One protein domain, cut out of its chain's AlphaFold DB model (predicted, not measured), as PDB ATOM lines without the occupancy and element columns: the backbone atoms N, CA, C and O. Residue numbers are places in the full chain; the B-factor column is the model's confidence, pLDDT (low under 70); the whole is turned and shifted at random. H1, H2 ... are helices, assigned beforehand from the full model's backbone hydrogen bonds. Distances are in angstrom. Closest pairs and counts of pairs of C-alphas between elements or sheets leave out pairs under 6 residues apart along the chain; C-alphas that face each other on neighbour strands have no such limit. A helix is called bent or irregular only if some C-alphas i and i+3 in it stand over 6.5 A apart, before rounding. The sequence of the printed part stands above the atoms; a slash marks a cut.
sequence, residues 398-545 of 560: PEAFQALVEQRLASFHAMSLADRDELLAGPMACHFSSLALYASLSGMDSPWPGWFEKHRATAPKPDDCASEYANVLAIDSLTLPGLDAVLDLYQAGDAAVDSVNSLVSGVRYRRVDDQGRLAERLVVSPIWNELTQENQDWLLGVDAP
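What this domain is: This is residues 398 to 545 of the 560 residues of an uncharacterized protein of Leptolyngbya valderiana BDU 20041 (UniProt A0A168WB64). An elongated slab of helices, with H1, H3, H5, H7 and H10 following one another in one row and H4, H6 and H8 making a second, looser row over one side of it. H2 lies across the ends of H1 and H3 at one end of the slab, where residues 414 to 419 stick out, and the short H9 lies near the ends of H7 and H8. The printed part has 148 residues with ten named helices, H1 to H10 in chain order, and no named strand; its class is all helix. It is compact, with a radius of gyration of the C-alphas of 15.6 A, and spans 48 by 31 by 23 A.

How they stand to each other: H1, residues 398 to 414, touches H3, residues 429 to 441, with residues 402 to 409 alone; the closest C-alphas, of Val 405 and Leu 435, are 6.4 A apart, at a steep tilt of 51 degrees, opposite ways. H2, residues 417 to 425, is close to H3 but not clearly touching, about perpendicular at 82 degrees, with the C-alphas of Leu 423 and Ala 429 closest at 5.9 A. H4, residues 448 to 455, touches H3, closest at the C-alphas of Ser 440 and Pro 449, 4.3 A. H5, residues 466 to 473, touches H3 at a shallow tilt of 24 degrees, the same way, closest at the C-alphas of Ser 434 and Tyr 469, 5.7 A; these two are the hubs, touching three helices each. H5 and H6, residues 479 to 492, form a helical hairpin, closest at the C-alphas of Leu 473 and Thr 479, 4.9 A. H7, residues 497 to 509, touches H5 at the C-alphas of Ala 466 and Leu 503, 4.7 A. H10, residues 533 to 539, touches H7, closest at the C-alphas of Val 504 and Asn 535, 6.6 A, and H8, residues 515 to 523, closest at those of Ala 519 and Leu 539, 5.0 A. H9, residues 526 to 530, is irregular, but only just: C-alphas 526 and 529 are 6.7 A apart. Its O i to N i+4 pairs within hydrogen-bond range are 0 of 1 and its O i to N i+3 pairs 1 of 2; in the other nine helices every O i to N i+4 pair is within range.

Where its parts are: H1 begins at C-alpha 398 (327.854, 365.032, 268.010) and is 24.1 A long; H6 is 19.9 A, H3 18.5 A and H7 18.3 A. H10 ends at C-alpha 539 (316.789, 350.199, 291.388).

The domain as a whole: The C-alphas farthest apart, of Ser 416 and Pro 545, are 50.5 A apart. The printed part has no cut and no long link. Its mean pLDDT is 74.3, and 48 residues are under 70, among them 453 to 464 and 476 to 496.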
ATOM      1  N   PRO A 398     326.907 365.168 266.906       90.56
ATOM      2  CA  PRO A 398     327.854 365.032 268.010       90.56
ATOM      3  C   PRO A 398     329.077 365.940 267.858       90.56
ATOM      4  O   PRO A 398     329.588 366.427 268.865       90.56
ATOM      5  N   GLU A 399     329.537 366.184 266.628       90.94
ATOM      6  CA  GLU A 399     330.700 367.035 266.353       90.94
ATOM      7  C   GLU A 399     330.381 368.508 266.629       90.94
ATOM      8  O   GLU A 399     331.101 369.152 267.395       90.94
ATOM      9  N   ALA A 400     329.271 369.022 266.084       90.75
ATOM     10  CA  ALA A 400     328.853 370.402 266.324       90.75
ATOM     11  C   ALA A 400     328.539 370.645 267.805       90.75
ATOM     12  O   ALA A 400     328.970 371.650 268.372       90.75
ATOM     13  N   PHE A 401     327.866 369.698 268.469       91.00
ATOM     14  CA  PHE A 401     327.595 369.800 269.900       91.00
ATOM     15  C   PHE A 401     328.884 369.824 270.735       91.00
ATOM     16  O   PHE A 401     329.033 370.693 271.593       91.00
ATOM     17  N   GLN A 402     329.855 368.942 270.465       90.25
ATOM     18  CA  GLN A 402     331.151 368.957 271.160       90.25
ATOM     19  C   GLN A 402     331.907 370.271 270.948       90.25
ATOM     20  O   GLN A 402     332.393 370.855 271.918       90.25
ATOM     21  N   ALA A 403     331.970 370.760 269.707       89.56
ATOM     22  CA  ALA A 403     332.611 372.031 269.386       89.56
ATOM     23  C   ALA A 403     331.950 373.202 270.134       89.56
ATOM     24  O   ALA A 403     332.637 374.071 270.675       89.56
ATOM     25  N   LEU A 404     330.621 373.192 270.236       88.75
ATOM     26  CA  LEU A 404     329.865 374.222 270.936       88.75
ATOM     27  C   LEU A 404     330.110 374.166 272.448       88.75
ATOM     28  O   LEU A 404     330.372 375.199 273.064       88.75
ATOM     29  N   VAL A 405     330.127 372.973 273.052       89.12
ATOM     30  CA  VAL A 405     330.499 372.809 274.466       89.12
ATOM     31  C   VAL A 405     331.922 373.311 274.726       89.12
ATOM     32  O   VAL A 405     332.151 374.035 275.700       89.12
ATOM     33  N   GLU A 406     332.876 372.988 273.849       87.81
ATOM     34  CA  GLU A 406     334.253 373.478 273.959       87.81
ATOM     35  C   GLU A 406     334.307 375.006 273.922       87.81
ATOM     36  O   GLU A 406     334.933 375.622 274.789       87.81
ATOM     37  N   GLN A 407     333.607 375.613 272.962       86.50
ATOM     38  CA  GLN A 407     333.527 377.059 272.794       86.50
ATOM     39  C   GLN A 407     332.924 377.734 274.034       86.50
ATOM     40  O   GLN A 407     333.472 378.724 274.519       86.50
ATOM     41  N   ARG A 408     331.828 377.197 274.591       86.81
ATOM     42  CA  ARG A 408     331.165 377.759 275.782       86.81
ATOM     43  C   ARG A 408     332.063 377.709 277.014       86.81
ATOM     44  O   ARG A 408     332.200 378.710 277.717       86.81
ATOM     45  N   LEU A 409     332.740 376.586 277.240       85.94
ATOM     46  CA  LEU A 409     333.687 376.456 278.345       85.94
ATOM     47  C   LEU A 409     334.931 377.345 278.145       85.94
ATOM     48  O   LEU A 409     335.412 377.964 279.097       85.94
ATOM     49  N   ALA A 410     335.426 377.480 276.909       85.38
ATOM     50  CA  ALA A 410     336.540 378.373 276.584       85.38
ATOM     51  C   ALA A 410     336.192 379.842 276.853       85.38
ATOM     52  O   ALA A 410     336.980 380.548 277.487       85.38
ATOM     53  N   SER A 411     334.999 380.277 276.445       82.56
ATOM     54  CA  SER A 411     334.463 381.603 276.756       82.56
ATOM     55  C   SER A 411     334.345 381.824 278.262       82.56
ATOM     56  O   SER A 411     334.823 382.845 278.752       82.56
ATOM     57  N   PHE A 412     333.825 380.850 279.019       83.06
ATOM     58  CA  PHE A 412     333.775 380.924 280.483       83.06
ATOM     59  C   PHE A 412     335.168 381.133 281.088       83.06
ATOM     60  O   PHE A 412     335.368 381.992 281.939       83.06
ATOM     61  N   HIS A 413     336.177 380.402 280.622       83.25
ATOM     62  CA  HIS A 413     337.541 380.545 281.129       83.25
ATOM     63  C   HIS A 413     338.245 381.836 280.700       83.25
ATOM     64  O   HIS A 413     339.179 382.266 281.381       83.25
ATOM     65  N   ALA A 414     337.829 382.437 279.586       84.19
ATOM     66  CA  ALA A 414     338.329 383.730 279.133       84.19
ATOM     67  C   ALA A 414     337.837 384.898 280.009       84.19
ATOM     68  O   ALA A 414     338.464 385.959 279.999       84.19
ATOM     69  N   MET A 415     336.768 384.699 280.789       82.00
ATOM     70  CA  MET A 415     336.257 385.686 281.741       82.00
ATOM     71  C   MET A 415     337.257 385.975 282.871       82.00
ATOM     72  O   MET A 415     338.162 385.182 283.183       82.00
ATOM     73  N   SER A 416     337.076 387.120 283.535       84.44
ATOM     74  CA  SER A 416     337.885 387.459 284.704       84.44
ATOM     75  C   SER A 416     337.679 386.434 285.830       84.44
ATOM     76  O   SER A 416     336.710 385.675 285.854       84.44
ATOM     77  N   LEU A 417     338.629 386.346 286.767       82.31
ATOM     78  CA  LEU A 417     338.469 385.445 287.914       82.31
ATOM     79  C   LEU A 417     337.247 385.836 288.762       82.31
ATOM     80  O   LEU A 417     336.502 384.959 289.168       82.31
ATOM     81  N   ALA A 418     337.027 387.140 288.961       82.00
ATOM     82  CA  ALA A 418     335.895 387.646 289.732       82.00
ATOM     83  C   ALA A 418     334.552 387.258 289.097       82.00
ATOM     84  O   ALA A 418     333.670 386.774 289.796       82.00
ATOM     85  N   ASP A 419     334.434 387.388 287.776       81.62
ATOM     86  CA  ASP A 419     333.212 387.042 287.046       81.62
ATOM     87  C   ASP A 419     332.927 385.536 287.061       81.62
ATOM     88  O   ASP A 419     331.784 385.102 287.185       81.62
ATOM     89  N   ARG A 420     333.974 384.709 286.956       81.38
ATOM     90  CA  ARG A 420     333.822 383.255 287.084       81.38
ATOM     91  C   ARG A 420     333.390 382.855 288.483       81.38
ATOM     92  O   ARG A 420     332.517 382.004 288.608       81.38
ATOM     93  N   ASP A 421     333.994 383.448 289.508       80.75
ATOM     94  CA  ASP A 421     333.627 383.186 290.899       80.75
ATOM     95  C   ASP A 421     332.168 383.597 291.157       80.75
ATOM     96  O   ASP A 421     331.445 382.879 291.841       80.75
ATOM     97  N   GLU A 422     331.713 384.699 290.555       79.44
ATOM     98  CA  GLU A 422     330.318 385.143 290.612       79.44
ATOM     99  C   GLU A 422     329.362 384.157 289.917       79.44
ATOM    100  O   GLU A 422     328.398 383.704 290.533       79.44
ATOM    101  N   LEU A 423     329.652 383.742 288.676       78.19
ATOM    102  CA  LEU A 423     328.839 382.744 287.963       78.19
ATOM    103  C   LEU A 423     328.760 381.407 288.704       78.19
ATOM    104  O   LEU A 423     327.709 380.769 288.710       78.19
ATOM    105  N   LEU A 424     329.869 380.982 289.314       77.56
ATOM    106  CA  LEU A 424     329.946 379.740 290.084       77.56
ATOM    107  C   LEU A 424     329.287 379.845 291.465       77.56
ATOM    108  O   LEU A 424     328.984 378.813 292.059       77.56
ATOM    109  N   ALA A 425     329.060 381.052 291.981       75.19
ATOM    110  CA  ALA A 425     328.296 381.269 293.207       75.19
ATOM    111  C   ALA A 425     326.777 381.351 292.958       75.19
ATOM    112  O   ALA A 425     326.005 381.199 293.905       75.19
ATOM    113  N   GLY A 426     326.360 381.594 291.711       71.62
ATOM    114  CA  GLY A 426     324.967 381.824 291.326       71.62
ATOM    115  C   GLY A 426     324.278 380.655 290.594       71.62
ATOM    116  O   GLY A 426     324.817 379.549 290.505       71.62
ATOM    117  N   PRO A 427     323.086 380.899 290.013       69.56
ATOM    118  CA  PRO A 427     322.255 379.869 289.368       69.56
ATOM    119  C   PRO A 427     322.904 379.168 288.159       69.56
ATOM    120  O   PRO A 427     322.557 378.039 287.827       69.56
ATOM    121  N   MET A 428     323.878 379.811 287.505       77.19
ATOM    122  CA  MET A 428     324.566 379.279 286.317       77.19
ATOM    123  C   MET A 428     325.655 378.250 286.643       77.19
ATOM    124  O   MET A 428     326.261 377.660 285.745       77.19
ATOM    125  N   ALA A 429     325.926 378.006 287.917       79.12
ATOM    126  CA  ALA A 429     327.022 377.151 288.329       79.12
ATOM    127  C   ALA A 429     326.803 375.672 287.944       79.12
ATOM    128  O   ALA A 429     327.725 375.019 287.442       79.12
ATOM    129  N   CYS A 430     325.569 375.165 288.060       79.06
ATOM    130  CA  CYS A 430     325.203 373.832 287.562       79.06
ATOM    131  C   CYS A 430     325.325 373.730 286.042       79.06
ATOM    132  O   CYS A 430     325.710 372.679 285.517       79.06
ATOM    133  N   HIS A 431     325.091 374.845 285.340       83.38
ATOM    134  CA  HIS A 431     325.213 374.877 283.896       83.38
ATOM    135  C   HIS A 431     326.644 374.556 283.449       83.38
ATOM    136  O   HIS A 431     326.882 373.554 282.775       83.38
ATOM    137  N   PHE A 432     327.628 375.324 283.921       82.38
ATOM    138  CA  PHE A 432     329.030 375.106 283.549       82.38
ATOM    139  C   PHE A 432     329.622 373.819 284.131       82.38
ATOM    140  O   PHE A 432     330.461 373.186 283.486       82.38
ATOM    141  N   SER A 433     329.170 373.397 285.316       81.44
ATOM    142  CA  SER A 433     329.604 372.129 285.906       81.44
ATOM    143  C   SER A 433     329.183 370.927 285.052       81.44
ATOM    144  O   SER A 433     329.988 370.027 284.810       81.44
ATOM    145  N   SER A 434     327.953 370.923 284.530       83.75
ATOM    146  CA  SER A 434     327.469 369.842 283.661       83.75
ATOM    147  C   SER A 434     328.148 369.831 282.286       83.75
ATOM    148  O   SER A 434     328.510 368.760 281.802       83.75
ATOM    149  N   LEU A 435     328.435 370.997 281.695       87.25
ATOM    150  CA  LEU A 435     329.226 371.083 280.462       87.25
ATOM    151  C   LEU A 435     330.650 370.535 280.657       87.25
ATOM    152  O   LEU A 435     331.162 369.798 279.813       87.25
ATOM    153  N   ALA A 436     331.290 370.855 281.785       84.94
ATOM    154  CA  ALA A 436     332.619 370.343 282.105       84.94
ATOM    155  C   ALA A 436     332.609 368.826 282.376       84.94
ATOM    156  O   ALA A 436     333.529 368.122 281.951       84.94
ATOM    157  N   LEU A 437     331.554 368.308 283.020       83.25
ATOM    158  CA  LEU A 437     331.319 366.869 283.157       83.25
ATOM    159  C   LEU A 437     331.173 366.211 281.780       83.25
ATOM    160  O   LEU A 437     331.864 365.234 281.506       83.25
ATOM    161  N   TYR A 438     330.340 366.764 280.895       87.25
ATOM    162  CA  TYR A 438     330.184 366.263 279.529       87.25
ATOM    163  C   TYR A 438     331.531 366.188 278.800       87.25
ATOM    164  O   TYR A 438     331.861 365.146 278.231       87.25
ATOM    165  N   ALA A 439     332.345 367.246 278.864       87.06
ATOM    166  CA  ALA A 439     333.668 367.271 278.241       87.06
ATOM    167  C   ALA A 439     334.618 366.200 278.813       87.06
ATOM    168  O   ALA A 439     335.385 365.589 278.071       87.06
ATOM    169  N   SER A 440     334.536 365.936 280.123       81.25
ATOM    170  CA  SER A 440     335.282 364.861 280.794       81.25
ATOM    171  C   SER A 440     334.913 363.472 280.274       81.25
ATOM    172  O   SER A 440     335.786 362.633 280.048       81.25
ATOM    173  N   LEU A 441     333.622 363.232 280.052       80.62
ATOM    174  CA  LEU A 441     333.103 361.915 279.690       80.62
ATOM    175  C   LEU A 441     333.197 361.620 278.195       80.62
ATOM    176  O   LEU A 441     333.452 360.482 277.812       80.62
ATOM    177  N   SER A 442     333.013 362.636 277.354       79.81
ATOM    178  CA  SER A 442     333.024 362.507 275.891       79.81
ATOM    179  C   SER A 442     334.424 362.354 275.289       79.81
ATOM    180  O   SER A 442     334.554 362.170 274.081       79.81
ATOM    181  N   GLY A 443     335.475 362.385 276.116       74.19
ATOM    182  CA  GLY A 443     336.855 362.215 275.666       74.19
ATOM    183  C   GLY A 443     337.388 363.408 274.871       74.19
ATOM    184  O   GLY A 443     338.322 363.237 274.089       74.19
ATOM    185  N   MET A 444     336.805 364.597 275.061       80.44
ATOM    186  CA  MET A 444     337.287 365.835 274.448       80.44
ATOM    187  C   MET A 444     338.732 366.116 274.887       80.44
ATOM    188  O   MET A 444     339.042 366.097 276.082       80.44
ATOM    189  N   ASP A 445     339.618 366.404 273.927       73.94
ATOM    190  CA  ASP A 445     341.019 366.762 274.194       73.94
ATOM    191  C   ASP A 445     341.108 368.208 274.690       73.94
ATOM    192  O   ASP A 445     341.376 369.148 273.944       73.94
ATOM    193  N   SER A 446     340.789 368.398 275.968       70.88
ATOM    194  CA  SER A 446     340.557 369.711 276.553       70.88
ATOM    195  C   SER A 446     341.070 369.800 277.997       70.88
ATOM    196  O   SER A 446     341.217 368.772 278.661       70.88
ATOM    197  N   PRO A 447     341.359 371.004 278.541       76.62
ATOM    198  CA  PRO A 447     341.675 371.173 279.961       76.62
ATOM    199  C   PRO A 447     340.470 371.013 280.909       76.62
ATOM    200  O   PRO A 447     340.681 370.895 282.120       76.62
ATOM    201  N   TRP A 448     339.227 371.005 280.408       78.06
ATOM    202  CA  TRP A 448     338.011 370.936 281.239       78.06
ATOM    203  C   TRP A 448     337.911 369.715 282.156       78.06
ATOM    204  O   TRP A 448     337.586 369.926 283.323       78.06
ATOM    205  N   PRO A 449     338.255 368.484 281.724       68.62
ATOM    206  CA  PRO A 449     338.315 367.324 282.611       68.62
ATOM    207  C   PRO A 449     339.184 367.586 283.854       68.62
ATOM    208  O   PRO A 449     338.768 367.341 284.983       68.62
ATOM    209  N   GLY A 450     340.376 368.170 283.674       66.75
ATOM    210  CA  GLY A 450     341.281 368.494 284.783       66.75
ATOM    211  C   GLY A 450     340.790 369.652 285.657       66.75
ATOM    212  O   GLY A 450     341.036 369.670 286.866       66.75
ATOM    213  N   TRP A 451     340.086 370.620 285.066       73.56
ATOM    214  CA  TRP A 451     339.446 371.704 285.809       73.56
ATOM    215  C   TRP A 451     338.272 371.194 286.653       73.56
ATOM    216  O   TRP A 451     338.214 371.518 287.839       73.56
ATOM    217  N   PHE A 452     337.396 370.370 286.075       70.00
ATOM    218  CA  PHE A 452     336.252 369.758 286.747       70.00
ATOM    219  C   PHE A 452     336.710 368.933 287.947       70.00
ATOM    220  O   PHE A 452     336.285 369.184 289.070       70.00
ATOM    221  N   GLU A 453     337.691 368.050 287.751       66.62
ATOM    222  CA  GLU A 453     338.281 367.250 288.830       66.62
ATOM    223  C   GLU A 453     338.839 368.102 289.981       66.62
ATOM    224  O   GLU A 453     338.717 367.741 291.153       66.62
ATOM    225  N   LYS A 454     339.421 369.265 289.666       68.00
ATOM    226  CA  LYS A 454     339.990 370.182 290.660       68.00
ATOM    227  C   LYS A 454     338.931 370.992 291.419       68.00
ATOM    228  O   LYS A 454     339.159 371.303 292.586       68.00
ATOM    229  N   HIS A 455     337.820 371.351 290.774       62.44
ATOM    230  CA  HIS A 455     336.826 372.278 291.332       62.44
ATOM    231  C   HIS A 455     335.524 371.602 291.752       62.44
ATOM    232  O   HIS A 455     334.698 372.243 292.390       62.44
ATOM    233  N   ARG A 456     335.350 370.304 291.498       62.19
ATOM    234  CA  ARG A 456     334.143 369.563 291.879       62.19
ATOM    235  C   ARG A 456     333.807 369.561 293.375       62.19
ATOM    236  O   ARG A 456     332.649 369.414 293.735       62.19
ATOM    237  N   ALA A 457     334.810 369.732 294.239       54.28
ATOM    238  CA  ALA A 457     334.637 369.826 295.693       54.28
ATOM    239  C   ALA A 457     334.333 371.259 296.185       54.28
ATOM    240  O   ALA A 457     334.080 371.461 297.369       54.28
ATOM    241  N   THR A 458     334.427 372.252 295.297       50.72
ATOM    242  CA  THR A 458     334.279 373.692 295.588       50.72
ATOM    243  C   THR A 458     333.256 374.394 294.695       50.72
ATOM    244  O   THR A 458     332.978 375.567 294.914       50.72
ATOM    245  N   ALA A 459     332.735 373.699 293.680       51.78
ATOM    246  CA  ALA A 459     331.534 374.053 292.936       51.78
ATOM    247  C   ALA A 459     330.370 374.297 293.927       51.78
ATOM    248  O   ALA A 459     330.477 373.856 295.082       51.78
ATOM    249  N   PRO A 460     329.270 374.972 293.532       52.47
ATOM    250  CA  PRO A 460     328.033 374.956 294.328       52.47
ATOM    251  C   PRO A 460     327.783 373.529 294.806       52.47
ATOM    252  O   PRO A 460     328.171 372.584 294.107       52.47
ATOM    253  N   LYS A 461     327.211 373.368 296.006       54.22
ATOM    254  CA  LYS A 461     327.028 372.035 296.585       54.22
ATOM    255  C   LYS A 461     326.499 371.111 295.480       54.22
ATOM    256  O   LYS A 461     325.477 371.450 294.883       54.22
ATOM    257  N   PRO A 462     327.193 369.997 295.165       49.47
ATOM    258  CA  PRO A 462     326.761 369.034 294.144       49.47
ATOM    259  C   PRO A 462     325.283 368.639 294.294       49.47
ATOM    260  O   PRO A 462     324.635 368.206 293.342       49.47
ATOM    261  N   ASP A 463     324.768 368.849 295.501       52.62
ATOM    262  CA  ASP A 463     323.390 368.781 295.922       52.62
ATOM    263  C   ASP A 463     322.364 369.456 294.988       52.62
ATOM    264  O   ASP A 463     321.276 368.910 294.804       52.62
ATOM    265  N   ASP A 464     322.708 370.579 294.353       64.75
ATOM    266  CA  ASP A 464     321.746 371.394 293.596       64.75
ATOM    267  C   ASP A 464     321.754 371.120 292.075       64.75
ATOM    268  O   ASP A 464     320.869 371.589 291.367       64.75
ATOM    269  N   CYS A 465     322.706 370.325 291.558       75.19
ATOM    270  CA  CYS A 465     322.916 370.122 290.107       75.19
ATOM    271  C   CYS A 465     322.484 368.741 289.579       75.19
ATOM    272  O   CYS A 465     322.919 368.288 288.514       75.19
ATOM    273  N   ALA A 466     321.677 368.015 290.355       75.50
ATOM    274  CA  ALA A 466     321.324 366.625 290.070       75.50
ATOM    275  C   ALA A 466     320.575 366.450 288.737       75.50
ATOM    276  O   ALA A 466     320.774 365.452 288.042       75.50
ATOM    277  N   SER A 467     319.735 367.422 288.366       76.69
ATOM    278  CA  SER A 467     318.969 367.404 287.115       76.69
ATOM    279  C   SER A 467     319.883 367.549 285.896       76.69
ATOM    280  O   SER A 467     319.774 366.793 284.929       76.69
ATOM    281  N   GLU A 468     320.839 368.473 285.962       81.31
ATOM    282  CA  GLU A 468     321.793 368.779 284.900       81.31
ATOM    283  C   GLU A 468     322.766 367.619 284.687       81.31
ATOM    284  O   GLU A 468     323.028 367.231 283.548       81.31
ATOM    285  N   TYR A 469     323.252 366.998 285.766       81.56
ATOM    286  CA  TYR A 469     324.061 365.784 285.652       81.56
ATOM    287  C   TYR A 469     323.260 364.615 285.081       81.56
ATOM    288  O   TYR A 469     323.777 363.904 284.224       81.56
ATOM    289  N   ALA A 470     321.993 364.440 285.474       76.62
ATOM    290  CA  ALA A 470     321.136 363.415 284.880       76.62
ATOM    291  C   ALA A 470     320.956 363.606 283.361       76.62
ATOM    292  O   ALA A 470     320.889 362.614 282.639       76.62
ATOM    293  N   ASN A 471     320.926 364.849 282.863       79.94
ATOM    294  CA  ASN A 471     320.882 365.123 281.421       79.94
ATOM    295  C   ASN A 471     322.173 364.695 280.706       79.94
ATOM    296  O   ASN A 471     322.104 364.102 279.636       79.94
ATOM    297  N   VAL A 472     323.347 364.937 281.301       83.00
ATOM    298  CA  VAL A 472     324.631 364.476 280.732       83.00
ATOM    299  C   VAL A 472     324.721 362.948 280.731       83.00
ATOM    300  O   VAL A 472     325.209 362.355 279.772       83.00
ATOM    301  N   LEU A 473     324.233 362.303 281.793       77.38
ATOM    302  CA  LEU A 473     324.224 360.844 281.916       77.38
ATOM    303  C   LEU A 473     323.257 360.156 280.950       77.38
ATOM    304  O   LEU A 473     323.461 358.987 280.658       77.38
ATOM    305  N   ALA A 474     322.230 360.850 280.456       75.50
ATOM    306  CA  ALA A 474     321.277 360.297 279.494       75.50
ATOM    307  C   ALA A 474     321.865 360.097 278.085       75.50
ATOM    308  O   ALA A 474     321.194 359.566 277.207       75.50
ATOM    309  N   ILE A 475     323.109 360.518 277.854       77.62
ATOM    310  CA  ILE A 475     323.809 360.308 276.591       77.62
ATOM    311  C   ILE A 475     324.380 358.883 276.582       77.62
ATOM    312  O   ILE A 475     325.352 358.614 277.286       77.62
ATOM    313  N   ASP A 476     323.816 357.997 275.754       67.31
ATOM    314  CA  ASP A 476     324.101 356.546 275.710       67.31
ATOM    315  C   ASP A 476     325.592 356.158 275.628       67.31
ATOM    316  O   ASP A 476     326.005 355.090 276.081       67.31
ATOM    317  N   SER A 477     326.430 357.009 275.032       62.97
ATOM    318  CA  SER A 477     327.877 356.782 274.929       62.97
ATOM    319  C   SER A 477     328.641 357.099 276.223       62.97
ATOM    320  O   SER A 477     329.782 356.658 276.387       62.97
ATOM    321  N   LEU A 478     328.030 357.850 277.142       62.94
ATOM    322  CA  LEU A 478     328.641 358.413 278.350       62.94
ATOM    323  C   LEU A 478     328.101 357.793 279.640       62.94
ATOM    324  O   LEU A 478     328.701 357.975 280.699       62.94
ATOM    325  N   THR A 479     327.000 357.053 279.555       61.84
ATOM    326  CA  THR A 479     326.201 356.514 280.659       61.84
ATOM    327  C   THR A 479     327.042 355.780 281.704       61.84
ATOM    328  O   THR A 479     327.033 356.132 282.883       61.84
ATOM    329  N   LEU A 480     327.866 354.821 281.270       61.38
ATOM    330  CA  LEU A 480     328.621 353.949 282.173       61.38
ATOM    331  C   LEU A 480     329.816 354.651 282.863       61.38
ATOM    332  O   LEU A 480     329.865 354.646 284.094       61.38
ATOM    333  N   PRO A 481     330.780 355.276 282.150       65.38
ATOM    334  CA  PRO A 481     331.858 356.039 282.794       65.38
ATOM    335  C   PRO A 481     331.351 357.290 283.524       65.38
ATOM    336  O   PRO A 481     331.931 357.707 284.528       65.38
ATOM    337  N   GLY A 482     330.259 357.877 283.030       64.75
ATOM    338  CA  GLY A 482     329.618 359.056 283.592       64.75
ATOM    339  C   GLY A 482     329.005 358.803 284.944       64.75
ATOM    340  O   GLY A 482     329.245 359.566 285.879       64.75
ATOM    341  N   LEU A 483     328.269 357.704 285.081       63.84
ATOM    342  CA  LEU A 483     327.698 357.303 286.357       63.84
ATOM    343  C   LEU A 483     328.799 357.029 287.389       63.84
ATOM    344  O   LEU A 483     328.655 357.341 288.576       63.84
ATOM    345  N   ASP A 484     329.937 356.511 286.914       69.19
ATOM    346  CA  ASP A 484     331.143 356.346 287.709       69.19
ATOM    347  C   ASP A 484     331.689 357.653 288.283       69.19
ATOM    348  O   ASP A 484     331.789 357.773 289.509       69.19
ATOM    349  N   ALA A 485     331.881 358.659 287.438       67.75
ATOM    350  CA  ALA A 485     332.310 359.986 287.856       67.75
ATOM    351  C   ALA A 485     331.277 360.715 288.738       67.75
ATOM    352  O   ALA A 485     331.652 361.347 289.726       67.75
ATOM    353  N   VAL A 486     329.981 360.621 288.416       69.31
ATOM    354  CA  VAL A 486     328.934 361.361 289.133       69.31
ATOM    355  C   VAL A 486     328.729 360.823 290.542       69.31
ATOM    356  O   VAL A 486     328.688 361.595 291.490       69.31
ATOM    357  N   LEU A 487     328.664 359.508 290.741       68.38
ATOM    358  CA  LEU A 487     328.501 358.973 292.098       68.38
ATOM    359  C   LEU A 487     329.737 359.225 292.976       68.38
ATOM    360  O   LEU A 487     329.577 359.445 294.175       68.38
ATOM    361  N   ASP A 488     330.943 359.272 292.400       69.25
ATOM    362  CA  ASP A 488     332.151 359.667 293.136       69.25
ATOM    363  C   ASP A 488     332.102 361.149 293.571       69.25
ATOM    364  O   ASP A 488     332.583 361.474 294.658       69.25
ATOM    365  N   LEU A 489     331.466 362.040 292.789       65.62
ATOM    366  CA  LEU A 489     331.193 363.432 293.194       65.62
ATOM    367  C   LEU A 489     330.326 363.486 294.453       65.62
ATOM    368  O   LEU A 489     330.692 364.138 295.431       65.62
ATOM    369  N   TYR A 490     329.190 362.786 294.427       64.88
ATOM    370  CA  TYR A 490     328.230 362.783 295.531       64.88
ATOM    371  C   TYR A 490     328.817 362.126 296.793       64.88
ATOM    372  O   TYR A 490     328.574 362.589 297.905       64.88
ATOM    373  N   GLN A 491     329.653 361.092 296.641       64.88
ATOM    374  CA  GLN A 491     330.304 360.412 297.769       64.88
ATOM    375  C   GLN A 491     331.464 361.209 298.386       64.88
ATOM    376  O   GLN A 491     331.710 361.090 299.585       64.88
ATOM    377  N   ALA A 492     332.184 362.017 297.600       60.75
ATOM    378  CA  ALA A 492     333.286 362.842 298.099       60.75
ATOM    379  C   ALA A 492     332.826 364.168 298.740       60.75
ATOM    380  O   ALA A 492     333.605 364.785 299.468       60.75
ATOM    381  N   GLY A 493     331.597 364.613 298.449       52.81
ATOM    382  CA  GLY A 493     331.092 365.949 298.775       52.81
ATOM    383  C   GLY A 493     330.227 366.085 300.034       52.81
ATOM    384  O   GLY A 493     329.716 367.179 300.249       52.81
ATOM    385  N   ASP A 494     330.046 365.035 300.848       56.50
ATOM    386  CA  ASP A 494     329.027 365.015 301.926       56.50
ATOM    387  C   ASP A 494     327.626 365.369 301.377       56.50
ATOM    388  O   ASP A 494     326.875 366.148 301.964       56.50
ATOM    389  N   ALA A 495     327.298 364.839 300.194       59.34
ATOM    390  CA  ALA A 495     326.123 365.281 299.469       59.34
ATOM    391  C   ALA A 495     324.811 364.923 300.179       59.34
ATOM    392  O   ALA A 495     324.665 363.840 300.758       59.34
ATOM    393  N   ALA A 496     323.838 365.826 300.099       63.22
ATOM    394  CA  ALA A 496     322.517 365.625 300.660       63.22
ATOM    395  C   ALA A 496     321.808 364.435 299.989       63.22
ATOM    396  O   ALA A 496     321.824 364.243 298.771       63.22
ATOM    397  N   VAL A 497     321.119 363.650 300.813       70.69
ATOM    398  CA  VAL A 497     320.259 362.530 300.406       70.69
ATOM    399  C   VAL A 497     319.280 362.918 299.302       70.69
ATOM    400  O   VAL A 497     319.072 362.160 298.353       70.69
ATOM    401  N   ASP A 498     318.688 364.108 299.415       68.00
ATOM    402  CA  ASP A 498     317.692 364.637 298.481       68.00
ATOM    403  C   ASP A 498     318.246 364.774 297.059       68.00
ATOM    404  O   ASP A 498     317.533 364.582 296.072       68.00
ATOM    405  N   SER A 499     319.541 365.015 296.938       69.00
ATOM    406  CA  SER A 499     320.214 365.255 295.670       69.00
ATOM    407  C   SER A 499     320.568 363.966 294.954       69.00
ATOM    408  O   SER A 499     320.366 363.846 293.747       69.00
ATOM    409  N   VAL A 500     320.997 362.949 295.704       73.69
ATOM    410  CA  VAL A 500     321.152 361.597 295.155       73.69
ATOM    411  C   VAL A 500     319.788 361.015 294.792       73.69
ATOM    412  O   VAL A 500     319.653 360.393 293.740       73.69
ATOM    413  N   ASN A 501     318.748 361.289 295.585       75.25
ATOM    414  CA  ASN A 501     317.374 360.959 295.212       75.25
ATOM    415  C   ASN A 501     316.947 361.639 293.907       75.25
ATOM    416  O   ASN A 501     316.387 360.978 293.037       75.25
ATOM    417  N   SER A 502     317.236 362.929 293.751       75.00
ATOM    418  CA  SER A 502     316.906 363.692 292.543       75.00
ATOM    419  C   SER A 502     317.651 363.172 291.312       75.00
ATOM    420  O   SER A 502     317.049 363.032 290.248       75.00
ATOM    421  N   LEU A 503     318.924 362.793 291.465       75.81
ATOM    422  CA  LEU A 503     319.723 362.172 290.408       75.81
ATOM    423  C   LEU A 503     319.112 360.834 289.970       75.81
ATOM    424  O   LEU A 503     318.879 360.629 288.781       75.81
ATOM    425  N   VAL A 504     318.814 359.938 290.920       77.50
ATOM    426  CA  VAL A 504     318.223 358.618 290.628       77.50
ATOM    427  C   VAL A 504     316.859 358.769 289.954       77.50
ATOM    428  O   VAL A 504     316.607 358.116 288.941       77.50
ATOM    429  N   SER A 505     316.010 359.675 290.446       78.12
ATOM    430  CA  SER A 505     314.723 359.995 289.818       78.12
ATOM    431  C   SER A 505     314.897 360.536 288.394       78.12
ATOM    432  O   SER A 505     314.163 360.143 287.484       78.12
ATOM    433  N   GLY A 506     315.890 361.404 288.175       73.00
ATOM    434  CA  GLY A 506     316.208 361.968 286.866       73.00
ATOM    435  C   GLY A 506     316.672 360.914 285.857       73.00
ATOM    436  O   GLY A 506     316.188 360.903 284.722       73.00
ATOM    437  N   VAL A 507     317.551 360.005 286.283       74.62
ATOM    438  CA  VAL A 507     318.045 358.863 285.492       74.62
ATOM    439  C   VAL A 507     316.902 357.890 285.171       74.62
ATOM    440  O   VAL A 507     316.744 357.481 284.020       74.62
ATOM    441  N   ARG A 508     316.041 357.588 286.157       75.00
ATOM    442  CA  ARG A 508     314.839 356.751 285.990       75.00
ATOM    443  C   ARG A 508     313.895 357.302 284.929       75.00
ATOM    444  O   ARG A 508     313.467 356.562 284.045       75.00
ATOM    445  N   TYR A 509     313.556 358.590 285.014       70.06
ATOM    446  CA  TYR A 509     312.616 359.227 284.086       70.06
ATOM    447  C   TYR A 509     313.115 359.178 282.634       70.06
ATOM    448  O   TYR A 509     312.322 359.013 281.709       70.06
ATOM    449  N   ARG A 510     314.436 359.244 282.442       66.69
ATOM    450  CA  ARG A 510     315.097 359.243 281.130       66.69
ATOM    451  C   ARG A 510     315.396 357.842 280.581       66.69
ATOM    452  O   ARG A 510     315.943 357.739 279.494       66.69
ATOM    453  N   ARG A 511     314.998 356.773 281.291       62.25
ATOM    454  CA  ARG A 511     315.159 355.359 280.881       62.25
ATOM    455  C   ARG A 511     316.589 354.975 280.504       62.25
ATOM    456  O   ARG A 511     316.814 354.231 279.559       62.25
ATOM    457  N   VAL A 512     317.548 355.451 281.281       60.56
ATOM    458  CA  VAL A 512     318.929 354.987 281.191       60.56
ATOM    459  C   VAL A 512     318.979 353.489 281.539       60.56
ATOM    460  O   VAL A 512     318.643 353.104 282.662       60.56
ATOM    461  N   ASP A 513     319.410 352.649 280.592       61.09
ATOM    462  CA  ASP A 513     319.443 351.173 280.694       61.09
ATOM    463  C   ASP A 513     320.427 350.618 281.762       61.09
ATOM    464  O   ASP A 513     320.556 349.406 281.943       61.09
ATOM    465  N   ASP A 514     321.079 351.485 282.546       63.97
ATOM    466  CA  ASP A 514     322.082 351.133 283.567       63.97
ATOM    467  C   ASP A 514     321.518 350.936 284.992       63.97
ATOM    468  O   ASP A 514     322.263 350.930 285.981       63.97
ATOM    469  N   GLN A 515     320.205 350.714 285.119       72.12
ATOM    470  CA  GLN A 515     319.487 350.456 286.382       72.12
ATOM    471  C   GLN A 515     320.205 349.438 287.287       72.12
ATOM    472  O   GLN A 515     320.416 349.696 288.473       72.12
ATOM    473  N   GLY A 516     320.624 348.295 286.731       68.31
ATOM    474  CA  GLY A 516     321.244 347.214 287.502       68.31
ATOM    475  C   GLY A 516     322.585 347.596 288.134       68.31
ATOM    476  O   GLY A 516     322.868 347.209 289.265       68.31
ATOM    477  N   ARG A 517     323.401 348.404 287.453       68.25
ATOM    478  CA  ARG A 517     324.727 348.800 287.949       68.25
ATOM    479  C   ARG A 517     324.657 350.000 288.893       68.25
ATOM    480  O   ARG A 517     325.405 350.059 289.871       68.25
ATOM    481  N   LEU A 518     323.705 350.906 288.657       72.25
ATOM    482  CA  LEU A 518     323.342 351.945 289.620       72.25
ATOM    483  C   LEU A 518     322.893 351.317 290.947       72.25
ATOM    484  O   LEU A 518     323.340 351.737 292.016       72.25
ATOM    485  N   ALA A 519     322.092 350.251 290.873       74.00
ATOM    486  CA  ALA A 519     321.691 349.474 292.035       74.00
ATOM    487  C   ALA A 519     322.893 348.811 292.722       74.00
ATOM    488  O   ALA A 519     323.068 348.984 293.924       74.00
ATOM    489  N   GLU A 520     323.771 348.121 291.982       74.94
ATOM    490  CA  GLU A 520     324.968 347.473 292.548       74.94
ATOM    491  C   GLU A 520     325.830 348.425 293.386       74.94
ATOM    492  O   GLU A 520     326.325 348.042 294.449       74.94
ATOM    493  N   ARG A 521     325.995 349.673 292.938       73.38
ATOM    494  CA  ARG A 521     326.838 350.647 293.632       73.38
ATOM    495  C   ARG A 521     326.120 351.369 294.766       73.38
ATOM    496  O   ARG A 521     326.730 351.623 295.804       73.38
ATOM    497  N   LEU A 522     324.842 351.700 294.585       75.19
ATOM    498  CA  LEU A 522     324.075 352.391 295.616       75.19
ATOM    499  C   LEU A 522     323.712 351.457 296.766       75.19
ATOM    500  O   LEU A 522     323.813 351.900 297.899       75.19
ATOM    501  N   VAL A 523     323.401 350.177 296.522       79.94
ATOM    502  CA  VAL A 523     323.011 349.193 297.559       79.94
ATOM    503  C   VAL A 523     324.073 349.012 298.645       79.94
ATOM    504  O   VAL A 523     323.748 348.743 299.802       79.94
ATOM    505  N   VAL A 524     325.350 349.158 298.293       74.38
ATOM    506  CA  VAL A 524     326.471 349.049 299.242       74.38
ATOM    507  C   VAL A 524     326.895 350.396 299.835       74.38
ATOM    508  O   VAL A 524     327.759 350.431 300.714       74.38
ATOM    509  N   SER A 525     326.301 351.496 299.372       72.25
ATOM    510  CA  SER A 525     326.556 352.843 299.872       72.25
ATOM    511  C   SER A 525     325.703 353.129 301.117       72.25
ATOM    512  O   SER A 525     324.538 352.726 301.162       72.25
ATOM    513  N   PRO A 526     326.217 353.870 302.121       72.31
ATOM    514  CA  PRO A 526     325.425 354.313 303.272       72.31
ATOM    515  C   PRO A 526     324.124 355.029 302.881       72.31
ATOM    516  O   PRO A 526     323.112 354.857 303.557       72.31
ATOM    517  N   ILE A 527     324.135 355.736 301.744       72.62
ATOM    518  CA  ILE A 527     322.994 356.503 301.229       72.62
ATOM    519  C   ILE A 527     321.822 355.631 300.765       72.62
ATOM    520  O   ILE A 527     320.719 356.144 300.620       72.62
ATOM    521  N   TRP A 528     322.025 354.319 300.557       81.56
ATOM    522  CA  TRP A 528     320.974 353.398 300.108       81.56
ATOM    523  C   TRP A 528     319.709 353.524 300.947       81.56
ATOM    524  O   TRP A 528     318.626 353.730 300.412       81.56
ATOM    525  N   ASN A 529     319.871 353.446 302.271       81.38
ATOM    526  CA  ASN A 529     318.764 353.457 303.227       81.38
ATOM    527  C   ASN A 529     318.086 354.827 303.342       81.38
ATOM    528  O   ASN A 529     317.056 354.940 304.000       81.38
ATOM    529  N   GLU A 530     318.682 355.852 302.740       79.25
ATOM    530  CA  GLU A 530     318.213 357.232 302.761       79.25
ATOM    531  C   GLU A 530     317.510 357.595 301.435       79.25
ATOM    532  O   GLU A 530     316.776 358.579 301.361       79.25
ATOM    533  N   LEU A 531     317.641 356.761 300.392       80.19
ATOM    534  CA  LEU A 531     316.857 356.897 299.165       80.19
ATOM    535  C   LEU A 531     315.353 356.727 299.432       80.19
ATOM    536  O   LEU A 531     314.938 355.978 300.319       80.19
ATOM    537  N   THR A 532     314.520 357.384 298.623       86.00
ATOM    538  CA  THR A 532     313.073 357.155 298.643       86.00
ATOM    539  C   THR A 532     312.766 355.700 298.294       86.00
ATOM    540  O   THR A 532     313.462 355.076 297.488       86.00
ATOM    541  N   GLN A 533     311.686 355.160 298.863       85.94
ATOM    542  CA  GLN A 533     311.262 353.786 298.579       85.94
ATOM    543  C   GLN A 533     311.045 353.563 297.076       85.94
ATOM    544  O   GLN A 533     311.449 352.539 296.544       85.94
ATOM    545  N   GLU A 534     310.489 354.553 296.376       84.25
ATOM    546  CA  GLU A 534     310.256 354.497 294.929       84.25
ATOM    547  C   GLU A 534     311.563 354.346 294.126       84.25
ATOM    548  O   GLU A 534     311.614 353.623 293.131       84.25
ATOM    549  N   ASN A 535     312.637 355.016 294.555       83.50
ATOM    550  CA  ASN A 535     313.955 354.899 293.934       83.50
ATOM    551  C   ASN A 535     314.623 353.564 294.263       83.50
ATOM    552  O   ASN A 535     315.206 352.951 293.374       83.50
ATOM    553  N   GLN A 536     314.514 353.082 295.504       84.88
ATOM    554  CA  GLN A 536     315.015 351.755 295.880       84.88
ATOM    555  C   GLN A 536     314.299 350.644 295.103       84.88
ATOM    556  O   GLN A 536     314.954 349.758 294.562       84.88
ATOM    557  N   ASP A 537     312.971 350.715 295.008       85.94
ATOM    558  CA  ASP A 537     312.137 349.746 294.298       85.94
ATOM    559  C   ASP A 537     312.484 349.720 292.809       85.94
ATOM    560  O   ASP A 537     312.760 348.647 292.264       85.94
ATOM    561  N   TRP A 538     312.575 350.897 292.175       84.88
ATOM    562  CA  TRP A 538     313.045 350.989 290.797       84.88
ATOM    563  C   TRP A 538     314.447 350.391 290.657       84.88
ATOM    564  O   TRP A 538     314.631 349.524 289.819       84.88
ATOM    565  N   LEU A 539     315.429 350.754 291.485       81.50
ATOM    566  CA  LEU A 539     316.789 350.199 291.388       81.50
ATOM    567  C   LEU A 539     316.832 348.671 291.553       81.50
ATOM    568  O   LEU A 539     317.632 348.001 290.906       81.50
ATOM    569  N   LEU A 540     315.945 348.097 292.365       85.00
ATOM    570  CA  LEU A 540     315.826 346.647 292.549       85.00
ATOM    571  C   LEU A 540     315.066 345.932 291.417       85.00
ATOM    572  O   LEU A 540     314.877 344.716 291.490       85.00
ATOM    573  N   GLY A 541     314.632 346.653 290.379       77.75
ATOM    574  CA  GLY A 541     313.852 346.090 289.278       77.75
ATOM    575  C   GLY A 541     312.430 345.704 289.687       77.75
ATOM    576  O   GLY A 541     311.814 344.851 289.047       77.75
ATOM    577  N   VAL A 542     311.911 346.294 290.767       80.19
ATOM    578  CA  VAL A 542     310.492 346.203 291.105       80.19
ATOM    579  C   VAL A 542     309.769 347.160 290.166       80.19
ATOM    580  O   VAL A 542     310.020 348.363 290.199       80.19
ATOM    581  N   ASP A 543     308.905 346.624 289.300       57.78
ATOM    582  CA  ASP A 543     308.084 347.438 288.405       57.78
ATOM    583  C   ASP A 543     307.311 348.464 289.240       57.78
ATOM    584  O   ASP A 543     306.366 348.120 289.960       57.78
ATOM    585  N   ALA A 544     307.722 349.733 289.159       51.12
ATOM    586  CA  ALA A 544     306.941 350.818 289.719       51.12
ATOM    587  C   ALA A 544     305.549 350.751 289.068       51.12
ATOM    588  O   ALA A 544     305.465 350.534 287.849       51.12
ATOM    589  N   PRO A 545     304.449 350.913 289.828       45.12
ATOM    590  CA  PRO A 545     303.151 351.106 289.203       45.12
ATOM    591  C   PRO A 545     303.336 352.234 288.196       45.12
ATOM    592  O   PRO A 545     303.831 353.298 288.571       45.12
TER     593      PRO A 545